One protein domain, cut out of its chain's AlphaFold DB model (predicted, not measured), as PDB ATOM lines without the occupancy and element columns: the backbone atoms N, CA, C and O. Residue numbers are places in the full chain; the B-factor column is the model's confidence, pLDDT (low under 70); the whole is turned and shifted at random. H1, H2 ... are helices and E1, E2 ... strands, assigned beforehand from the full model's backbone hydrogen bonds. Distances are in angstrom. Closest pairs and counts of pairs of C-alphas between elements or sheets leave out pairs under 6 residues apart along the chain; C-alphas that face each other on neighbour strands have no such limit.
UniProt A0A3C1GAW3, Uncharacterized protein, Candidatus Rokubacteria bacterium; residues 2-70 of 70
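What this domain is: This is residues 2 to 70 of the 70 residues of an uncharacterized protein of Candidatus Rokubacteria bacterium (UniProt A0A3C1GAW3). A twisted four-strand sheet has the long helix H2 packed along one face, over E3, and the short helix H1 over the opposite face, near E1 and E2. The printed part has 69 residues, with H1, E1, E2, E3, E4 and H2 in that order along the chain. The sheet order is E1, E2, E3, E4, all antiparallel, and the class is mixed, helices and strands. The whole is compact, with a radius of gyration of the C-alphas of 11.7 A and spans of 33 by 24 by 19 A.

Where its parts are: H1 is residues 2 to 6, beginning at C-alpha 2 (174.844, 165.190, 183.738). E1 is residues 17 to 24, 21.7 A; E2 is 27 to 34, 22.3 A; E3 is 37 to 44, 23.3 A; E4 is 47 to 52, 16.9 A. H2, residues 55 to 69, is 21.2 A long and ends at C-alpha 69 (165.843, 161.627, 167.179).

How they stand to each other: The strands form a meander, each the antiparallel neighbour of the one before, with edge strands E1 and E4. Within hydrogen-bond range are N 20 and O 31 of hairpin E1 and E2, 2.9 A; N 32 and O 39 of hairpin E2 and E3, 2.9 A; and N 42 and O 49 of hairpin E3 and E4, 2.9 A. H2 is on the sheet at a height of 8.6 A, over E3 and along the strands, at 14 degrees to E3 on the local plane. The closest C-alphas of H2 and E4 are those of Ala 58 and Leu 51, 6.4 A. H1 is on the opposite face at a height of 7.7 A, only just over E2, on which 3 of its 5 C-alphas fall. The closest C-alphas of H1 and E1 are those of Ile 5 and Leu 19, 5.1 A. H1 and H2 are apart. In both helices every O i to N i+4 pair is within hydrogen-bond range.

The domain as a whole: The C-alphas farthest apart, those of Gly 14 and Leu 68, are 32.6 A from each other. The printed part has no cut and no long link. The mean pLDDT of the printed part is 81.3, with residues 2 to 12 and residue 70 under 70.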
ATOM      1  N   VAL A   2     174.252 166.417 184.342       62.53
ATOM      2  CA  VAL A   2     174.844 165.190 183.738       62.53
ATOM      3  C   VAL A   2     176.222 164.826 184.310       62.53
ATOM      4  O   VAL A   2     176.464 163.669 184.636       62.53
ATOM      5  N   ASP A   3     177.108 165.807 184.502       65.06
ATOM      6  CA  ASP A   3     178.438 165.545 185.075       65.06
ATOM      7  C   ASP A   3     178.390 165.137 186.551       65.06
ATOM      8  O   ASP A   3     179.195 164.317 186.981       65.06
ATOM      9  N   GLY A   4     177.427 165.658 187.321       62.53
ATOM     10  CA  GLY A   4     177.172 165.193 188.691       62.53
ATOM     11  C   GLY A   4     176.691 163.741 188.700       62.53
ATOM     12  O   GLY A   4     177.119 162.941 189.522       62.53
ATOM     13  N   ILE A   5     175.904 163.369 187.689       63.50
ATOM     14  CA  ILE A   5     175.314 162.037 187.544       63.50
ATOM     15  C   ILE A   5     176.362 161.001 187.162       63.50
ATOM     16  O   ILE A   5     176.439 159.952 187.793       63.50
ATOM     17  N   ARG A   6     177.252 161.335 186.223       63.06
ATOM     18  CA  ARG A   6     178.429 160.509 185.911       63.06
ATOM     19  C   ARG A   6     179.356 160.318 187.113       63.06
ATOM     20  O   ARG A   6     180.026 159.297 187.200       63.06
ATOM     21  N   LYS A   7     179.398 161.286 188.029       63.34
ATOM     22  CA  LYS A   7     180.214 161.243 189.250       63.34
ATOM     23  C   LYS A   7     179.481 160.640 190.455       63.34
ATOM     24  O   LYS A   7     180.083 160.543 191.518       63.34
ATOM     25  N   GLY A   8     178.203 160.267 190.319       58.12
ATOM     26  CA  GLY A   8     177.372 159.771 191.424       58.12
ATOM     27  C   GLY A   8     177.144 160.787 192.554       58.12
ATOM     28  O   GLY A   8     176.757 160.400 193.652       58.12
ATOM     29  N   ALA A   9     177.398 162.073 192.309       63.03
ATOM     30  CA  ALA A   9     177.343 163.142 193.301       63.03
ATOM     31  C   ALA A   9     176.114 164.022 193.064       63.03
ATOM     32  O   ALA A   9     175.880 164.412 191.919       63.03
ATOM     33  N   SER A  10     175.364 164.351 194.125       62.03
ATOM     34  CA  SER A  10     174.165 165.207 194.068       62.03
ATOM     35  C   SER A  10     174.358 166.436 193.177       62.03
ATOM     36  O   SER A  10     175.466 166.967 193.046       62.03
ATOM     37  N   ASN A  11     173.271 166.923 192.570       67.75
ATOM     38  CA  ASN A  11     173.335 168.210 191.880       67.75
ATOM     39  C   ASN A  11     173.730 169.329 192.861       67.75
ATOM     40  O   ASN A  11     173.556 169.199 194.071       67.75
ATOM     41  N   ALA A  12     174.240 170.440 192.328       65.00
ATOM     42  CA  ALA A  12     174.712 171.564 193.135       65.00
ATOM     43  C   ALA A  12     173.635 172.122 194.086       65.00
ATOM     44  O   ALA A  12     173.973 172.594 195.165       65.00
ATOM     45  N   GLU A  13     172.349 172.026 193.721       70.25
ATOM     46  CA  GLU A  13     171.236 172.467 194.574       70.25
ATOM     47  C   GLU A  13     170.768 171.413 195.600       70.25
ATOM     48  O   GLU A  13     169.882 171.697 196.401       70.25
ATOM     49  N   GLY A  14     171.298 170.183 195.580       72.44
ATOM     50  CA  GLY A  14     170.931 169.101 196.509       72.44
ATOM     51  C   GLY A  14     169.511 168.535 196.353       72.44
ATOM     52  O   GLY A  14     169.122 167.645 197.103       72.44
ATOM     53  N   GLN A  15     168.736 169.025 195.384       80.69
ATOM     54  CA  GLN A  15     167.342 168.629 195.147       80.69
ATOM     55  C   GLN A  15     167.191 167.313 194.372       80.69
ATOM     56  O   GLN A  15     166.112 166.725 194.373       80.69
ATOM     57  N   PHE A  16     168.256 166.855 193.712       84.19
ATOM     58  CA  PHE A  16     168.279 165.628 192.926       84.19
ATOM     59  C   PHE A  16     169.352 164.680 193.466       84.19
ATOM     60  O   PHE A  16     170.544 164.999 193.493       84.19
ATOM     61  N   THR A  17     168.912 163.496 193.883       83.62
ATOM     62  CA  THR A  17     169.717 162.482 194.580       83.62
ATOM     63  C   THR A  17     169.620 161.126 193.876       83.62
ATOM     64  O   THR A  17     168.915 160.988 192.875       83.62
ATOM     65  N   TYR A  18     170.355 160.118 194.361       84.88
ATOM     66  CA  TYR A  18     170.351 158.748 193.815       84.88
ATOM     67  C   TYR A  18     170.586 158.685 192.306       84.88
ATOM     68  O   TYR A  18     169.905 157.977 191.566       84.88
ATOM     69  N   LEU A  19     171.565 159.461 191.865       83.75
ATOM     70  CA  LEU A  19     171.892 159.625 190.465       83.75
ATOM     71  C   LEU A  19     172.401 158.314 189.868       83.75
ATOM     72  O   LEU A  19     173.325 157.700 190.403       83.75
ATOM     73  N   ARG A  20     171.806 157.896 188.752       86.94
ATOM     74  CA  ARG A  20     172.185 156.672 188.041       86.94
ATOM     75  C   ARG A  20     172.361 156.931 186.556       86.94
ATOM     76  O   ARG A  20     171.680 157.770 185.969       86.94
ATOM     77  N   ALA A  21     173.264 156.163 185.963       87.12
ATOM     78  CA  ALA A  21     173.428 156.039 184.527       87.12
ATOM     79  C   ALA A  21     173.210 154.575 184.130       87.12
ATOM     80  O   ALA A  21     173.612 153.667 184.858       87.12
ATOM     81  N   LEU A  22     172.574 154.364 182.985       84.69
ATOM     82  CA  LEU A  22     172.385 153.069 182.350       84.69
ATOM     83  C   LEU A  22     172.753 153.218 180.876       84.69
ATOM     84  O   LEU A  22     172.194 154.073 180.192       84.69
ATOM     85  N   GLU A  23     173.668 152.390 180.386       85.06
ATOM     86  CA  GLU A  23     173.908 152.283 178.949       85.06
ATOM     87  C   GLU A  23     173.020 151.196 178.347       85.06
ATOM     88  O   GLU A  23     172.967 150.073 178.849       85.06
ATOM     89  N   GLN A  24     172.321 151.536 177.267       81.19
ATOM     90  CA  GLN A  24     171.496 150.611 176.499       81.19
ATOM     91  C   GLN A  24     171.613 150.967 175.015       81.19
ATOM     92  O   GLN A  24     171.458 152.127 174.648       81.19
ATOM     93  N   ASP A  25     171.928 149.995 174.157       82.75
ATOM     94  CA  ASP A  25     172.068 150.186 172.700       82.75
ATOM     95  C   ASP A  25     173.039 151.321 172.293       82.75
ATOM     96  O   ASP A  25     172.832 152.039 171.305       82.75
ATOM     97  N   GLY A  26     174.105 151.505 173.083       82.56
ATOM     98  CA  GLY A  26     175.104 152.567 172.900       82.56
ATOM     99  C   GLY A  26     174.620 153.964 173.305       82.56
ATOM    100  O   GLY A  26     175.244 154.962 172.949       82.56
ATOM    101  N   LEU A  27     173.493 154.054 174.011       82.94
ATOM    102  CA  LEU A  27     172.905 155.296 174.500       82.94
ATOM    103  C   LEU A  27     172.985 155.331 176.021       82.94
ATOM    104  O   LEU A  27     172.616 154.372 176.695       82.94
ATOM    105  N   ALA A  28     173.428 156.463 176.560       85.81
ATOM    106  CA  ALA A  28     173.423 156.699 177.993       85.81
ATOM    107  C   ALA A  28     172.082 157.310 178.416       85.81
ATOM    108  O   ALA A  28     171.769 158.458 178.086       85.81
ATOM    109  N   PHE A  29     171.312 156.534 179.167       86.81
ATOM    110  CA  PHE A  29     170.140 156.986 179.898       86.81
ATOM    111  C   PHE A  29     170.522 157.299 181.330       86.81
ATOM    112  O   PHE A  29     171.440 156.707 181.902       86.81
ATOM    113  N   TYR A  30     169.788 158.217 181.928       88.19
ATOM    114  CA  TYR A  30     170.079 158.659 183.271       88.19
ATOM    115  C   TYR A  30     168.811 158.800 184.098       88.19
ATOM    116  O   TYR A  30     167.737 159.082 183.562       88.19
ATOM    117  N   SER A  31     168.951 158.648 185.413       89.31
ATOM    118  CA  SER A  31     167.871 158.918 186.350       89.31
ATOM    119  C   SER A  31     168.338 159.595 187.634       89.31
ATOM    120  O   SER A  31     169.505 159.511 188.024       89.31
ATOM    121  N   ALA A  32     167.407 160.300 188.268       90.12
ATOM    122  CA  ALA A  32     167.589 160.996 189.533       90.12
ATOM    123  C   ALA A  32     166.282 160.988 190.329       90.12
ATOM    124  O   ALA A  32     165.212 161.149 189.745       90.12
ATOM    125  N   LEU A  33     166.351 160.864 191.653       89.19
ATOM    126  CA  LEU A  33     165.212 161.152 192.522       89.19
ATOM    127  C   LEU A  33     165.173 162.657 192.789       89.19
ATOM    128  O   LEU A  33     166.058 163.187 193.462       89.19
ATOM    129  N   GLY A  34     164.169 163.323 192.227       87.06
ATOM    130  CA  GLY A  34     163.801 164.707 192.517       87.06
ATOM    131  C   GLY A  34     162.559 164.749 193.410       87.06
ATOM    132  O   GLY A  34     162.122 163.689 193.862       87.06
ATOM    133  N   PRO A  35     161.983 165.930 193.688       87.06
ATOM    134  CA  PRO A  35     160.884 166.132 194.641       87.06
ATOM    135  C   PRO A  35     159.735 165.108 194.533       87.06
ATOM    136  O   PRO A  35     158.771 165.298 193.800       87.06
ATOM    137  N   GLY A  36     159.841 164.004 195.279       88.50
ATOM    138  CA  GLY A  36     158.861 162.916 195.320       88.50
ATOM    139  C   GLY A  36     158.781 162.009 194.083       88.50
ATOM    140  O   GLY A  36     157.986 161.073 194.101       88.50
ATOM    141  N   GLN A  37     159.578 162.231 193.031       90.94
ATOM    142  CA  GLN A  37     159.461 161.481 191.775       90.94
ATOM    143  C   GLN A  37     160.819 161.170 191.139       90.94
ATOM    144  O   GLN A  37     161.786 161.924 191.262       90.94
ATOM    145  N   VAL A  38     160.895 160.039 190.435       91.56
ATOM    146  CA  VAL A  38     162.059 159.709 189.612       91.56
ATOM    147  C   VAL A  38     161.973 160.473 188.297       91.56
ATOM    148  O   VAL A  38     160.994 160.390 187.559       91.56
ATOM    149  N   HIS A  39     163.038 161.200 188.001       91.12
ATOM    150  CA  HIS A  39     163.248 161.889 186.745       91.12
ATOM    151  C   HIS A  39     164.175 161.051 185.882       91.12
ATOM    152  O   HIS A  39     165.251 160.655 186.329       91.12
ATOM    153  N   TYR A  40     163.770 160.824 184.643       90.19
ATOM    154  CA  TYR A  40     164.548 160.143 183.625       90.19
ATOM    155  C   TYR A  40     164.927 161.137 182.544       90.19
ATOM    156  O   TYR A  40     164.122 161.989 182.162       90.19
ATOM    157  N   PHE A  41     166.144 161.038 182.030       87.25
ATOM    158  CA  PHE A  41     166.565 161.928 180.963       87.25
ATOM    159  C   PHE A  41     167.608 161.290 180.047       87.25
ATOM    160  O   PHE A  41     168.388 160.418 180.435       87.25
ATOM    161  N   TYR A  42     167.607 161.766 178.811       86.94
ATOM    162  CA  TYR A  42     168.547 161.435 177.753       86.94
ATOM    163  C   TYR A  42     169.124 162.734 177.190       86.94
ATOM    164  O   TYR A  42     168.430 163.751 177.118       86.94
ATOM    165  N   ARG A  43     170.396 162.711 176.787       84.88
ATOM    166  CA  ARG A  43     171.065 163.870 176.191       84.88
ATOM    167  C   ARG A  43     171.860 163.462 174.958       84.88
ATOM    168  O   ARG A  43     172.697 162.568 175.036       84.88
ATOM    169  N   SER A  44     171.674 164.212 173.875       83.88
ATOM    170  CA  SER A  44     172.514 164.167 172.674       83.88
ATOM    171  C   SER A  44     172.928 165.589 172.297       83.88
ATOM    172  O   SER A  44     172.105 166.399 171.872       83.88
ATOM    173  N   GLY A  45     174.196 165.941 172.526       84.19
ATOM    174  CA  GLY A  45     174.692 167.305 172.311       84.19
ATOM    175  C   GLY A  45     173.927 168.357 173.131       84.19
ATOM    176  O   GLY A  45     173.995 168.367 174.367       84.19
ATOM    177  N   ALA A  46     173.231 169.259 172.434       84.31
ATOM    178  CA  ALA A  46     172.381 170.298 173.024       84.31
ATOM    179  C   ALA A  46     170.935 169.833 173.289       84.31
ATOM    180  O   ALA A  46     170.218 170.485 174.042       84.31
ATOM    181  N   MET A  47     170.509 168.713 172.705       84.19
ATOM    182  CA  MET A  47     169.166 168.173 172.888       84.19
ATOM    183  C   MET A  47     169.079 167.392 174.199       84.19
ATOM    184  O   MET A  47     169.925 166.539 174.488       84.19
ATOM    185  N   ILE A  48     168.027 167.664 174.970       85.44
ATOM    186  CA  ILE A  48     167.696 166.949 176.201       85.44
ATOM    187  C   ILE A  48     166.248 166.485 176.100       85.44
ATOM    188  O   ILE A  48     165.351 167.289 175.858       85.44
ATOM    189  N   VAL A  49     166.030 165.193 176.322       87.19
ATOM    190  CA  VAL A  49     164.705 164.627 176.578       87.19
ATOM    191  C   VAL A  49     164.621 164.382 178.075       87.19
ATOM    192  O   VAL A  49     165.475 163.688 178.624       87.19
ATOM    193  N   TRP A  50     163.623 164.958 178.738       89.00
ATOM    194  CA  TRP A  50     163.402 164.819 180.176       89.00
ATOM    195  C   TRP A  50     161.967 164.369 180.410       89.00
ATOM    196  O   TRP A  50     161.030 165.003 179.932       89.00
ATOM    197  N   LEU A  51     161.802 163.285 181.164       90.31
ATOM    198  CA  LEU A  51     160.513 162.764 181.581       90.31
ATOM    199  C   LEU A  51     160.454 162.499 183.095       90.31
ATOM    200  O   LEU A  51     161.390 161.955 183.677       90.31
ATOM    201  N   ALA A  52     159.343 162.867 183.729       91.31
ATOM    202  CA  ALA A  52     159.001 162.483 185.097       91.31
ATOM    203  C   ALA A  52     157.655 161.754 185.047       91.31
ATOM    204  O   ALA A  52     156.610 162.365 184.839       91.31
ATOM    205  N   ALA A  53     157.706 160.430 185.116       89.25
ATOM    206  CA  ALA A  53     156.559 159.548 184.944       89.25
ATOM    207  C   ALA A  53     156.811 158.235 185.691       89.25
ATOM    208  O   ALA A  53     157.924 157.992 186.170       89.25
ATOM    209  N   ASP A  54     155.792 157.381 185.771       89.00
ATOM    210  CA  ASP A  54     155.963 156.033 186.305       89.00
ATOM    211  C   ASP A  54     157.062 155.270 185.545       89.00
ATOM    212  O   ASP A  54     157.174 155.426 184.325       89.00
ATOM    213  N   PRO A  55     157.858 154.413 186.215       83.31
ATOM    214  CA  PRO A  55     159.042 153.795 185.615       83.31
ATOM    215  C   PRO A  55     158.788 153.074 184.288       83.31
ATOM    216  O   PRO A  55     159.597 153.168 183.363       83.31
ATOM    217  N   THR A  56     157.663 152.364 184.183       86.06
ATOM    218  CA  THR A  56     157.288 151.623 182.972       86.06
ATOM    219  C   THR A  56     157.000 152.575 181.814       86.06
ATOM    220  O   THR A  56     157.597 152.429 180.749       86.06
ATOM    221  N   VAL A  57     156.178 153.603 182.059       89.19
ATOM    222  CA  VAL A  57     155.828 154.635 181.071       89.19
ATOM    223  C   VAL A  57     157.071 155.409 180.649       89.19
ATOM    224  O   VAL A  57     157.286 155.656 179.465       89.19
ATOM    225  N   ALA A  58     157.925 155.761 181.612       86.75
ATOM    226  CA  ALA A  58     159.116 156.545 181.349       86.75
ATOM    227  C   ALA A  58     160.091 155.826 180.416       86.75
ATOM    228  O   ALA A  58     160.633 156.430 179.491       86.75
ATOM    229  N   ARG A  59     160.291 154.525 180.646       78.94
ATOM    230  CA  ARG A  59     161.165 153.691 179.821       78.94
ATOM    231  C   ARG A  59     160.646 153.568 178.391       78.94
ATOM    232  O   ARG A  59     161.435 153.707 177.463       78.94
ATOM    233  N   GLU A  60     159.351 153.309 178.221       85.19
ATOM    234  CA  GLU A  60     158.721 153.179 176.900       85.19
ATOM    235  C   GLU A  60     158.802 154.494 176.119       85.19
ATOM    236  O   GLU A  60     159.359 154.533 175.024       85.19
ATOM    237  N   ALA A  61     158.376 155.597 176.737       87.56
ATOM    238  CA  ALA A  61     158.391 156.911 176.107       87.56
ATOM    239  C   ALA A  61     159.809 157.377 175.734       87.56
ATOM    240  O   ALA A  61     160.006 157.962 174.668       87.56
ATOM    241  N   LEU A  62     160.817 157.112 176.575       84.44
ATOM    242  CA  LEU A  62     162.209 157.437 176.253       84.44
ATOM    243  C   LEU A  62     162.751 156.583 175.109       84.44
ATOM    244  O   LEU A  62     163.428 157.122 174.236       84.44
ATOM    245  N   ALA A  63     162.456 155.283 175.090       81.38
ATOM    246  CA  ALA A  63     162.888 154.402 174.010       81.38
ATOM    247  C   ALA A  63     162.299 154.840 172.661       81.38
ATOM    248  O   ALA A  63     163.032 154.942 171.675       81.38
ATOM    249  N   ASP A  64     161.006 155.163 172.631       85.88
ATOM    250  CA  ASP A  64     160.330 155.638 171.424       85.88
ATOM    251  C   ASP A  64     160.845 157.008 170.990       85.88
ATOM    252  O   ASP A  64     161.156 157.208 169.816       85.88
ATOM    253  N   THR A  65     161.026 157.933 171.938       82.94
ATOM    254  CA  THR A  65     161.566 159.259 171.631       82.94
ATOM    255  C   THR A  65     162.953 159.137 171.021       82.94
ATOM    256  O   THR A  65     163.194 159.710 169.967       82.94
ATOM    257  N   VAL A  66     163.860 158.351 171.614       80.06
ATOM    258  CA  VAL A  66     165.232 158.224 171.104       80.06
ATOM    259  C   VAL A  66     165.285 157.623 169.697       80.06
ATOM    260  O   VAL A  66     166.137 158.021 168.905       80.06
ATOM    261  N   ARG A  67     164.359 156.726 169.343       81.75
ATOM    262  CA  ARG A  67     164.239 156.212 167.967       81.75
ATOM    263  C   ARG A  67     163.867 157.290 166.948       81.75
ATOM    264  O   ARG A  67     164.238 157.148 165.794       81.75
ATOM    265  N   LEU A  68     163.152 158.337 167.361       77.31
ATOM    266  CA  LEU A  68     162.727 159.436 166.486       77.31
ATOM    267  C   LEU A  68     163.796 160.521 166.302       77.31
ATOM    268  O   LEU A  68     163.716 161.287 165.346       77.31
ATOM    269  N   VAL A  69     164.759 160.622 167.225       70.81
ATOM    270  CA  VAL A  69     165.843 161.627 167.179       70.81
ATOM    271  C   VAL A  69     167.211 161.061 166.784       70.81
ATOM    272  O   VAL A  69     168.172 161.827 166.703       70.81
ATOM    273  N   ARG A  70     167.317 159.748 166.551       62.97
ATOM    274  CA  ARG A  70     168.445 159.139 165.826       62.97
ATOM    275  C   ARG A  70     168.265 159.318 164.325       62.97
ATOM    276  O   ARG A  70     169.301 159.561 163.671       62.97
TER     277      ARG A  70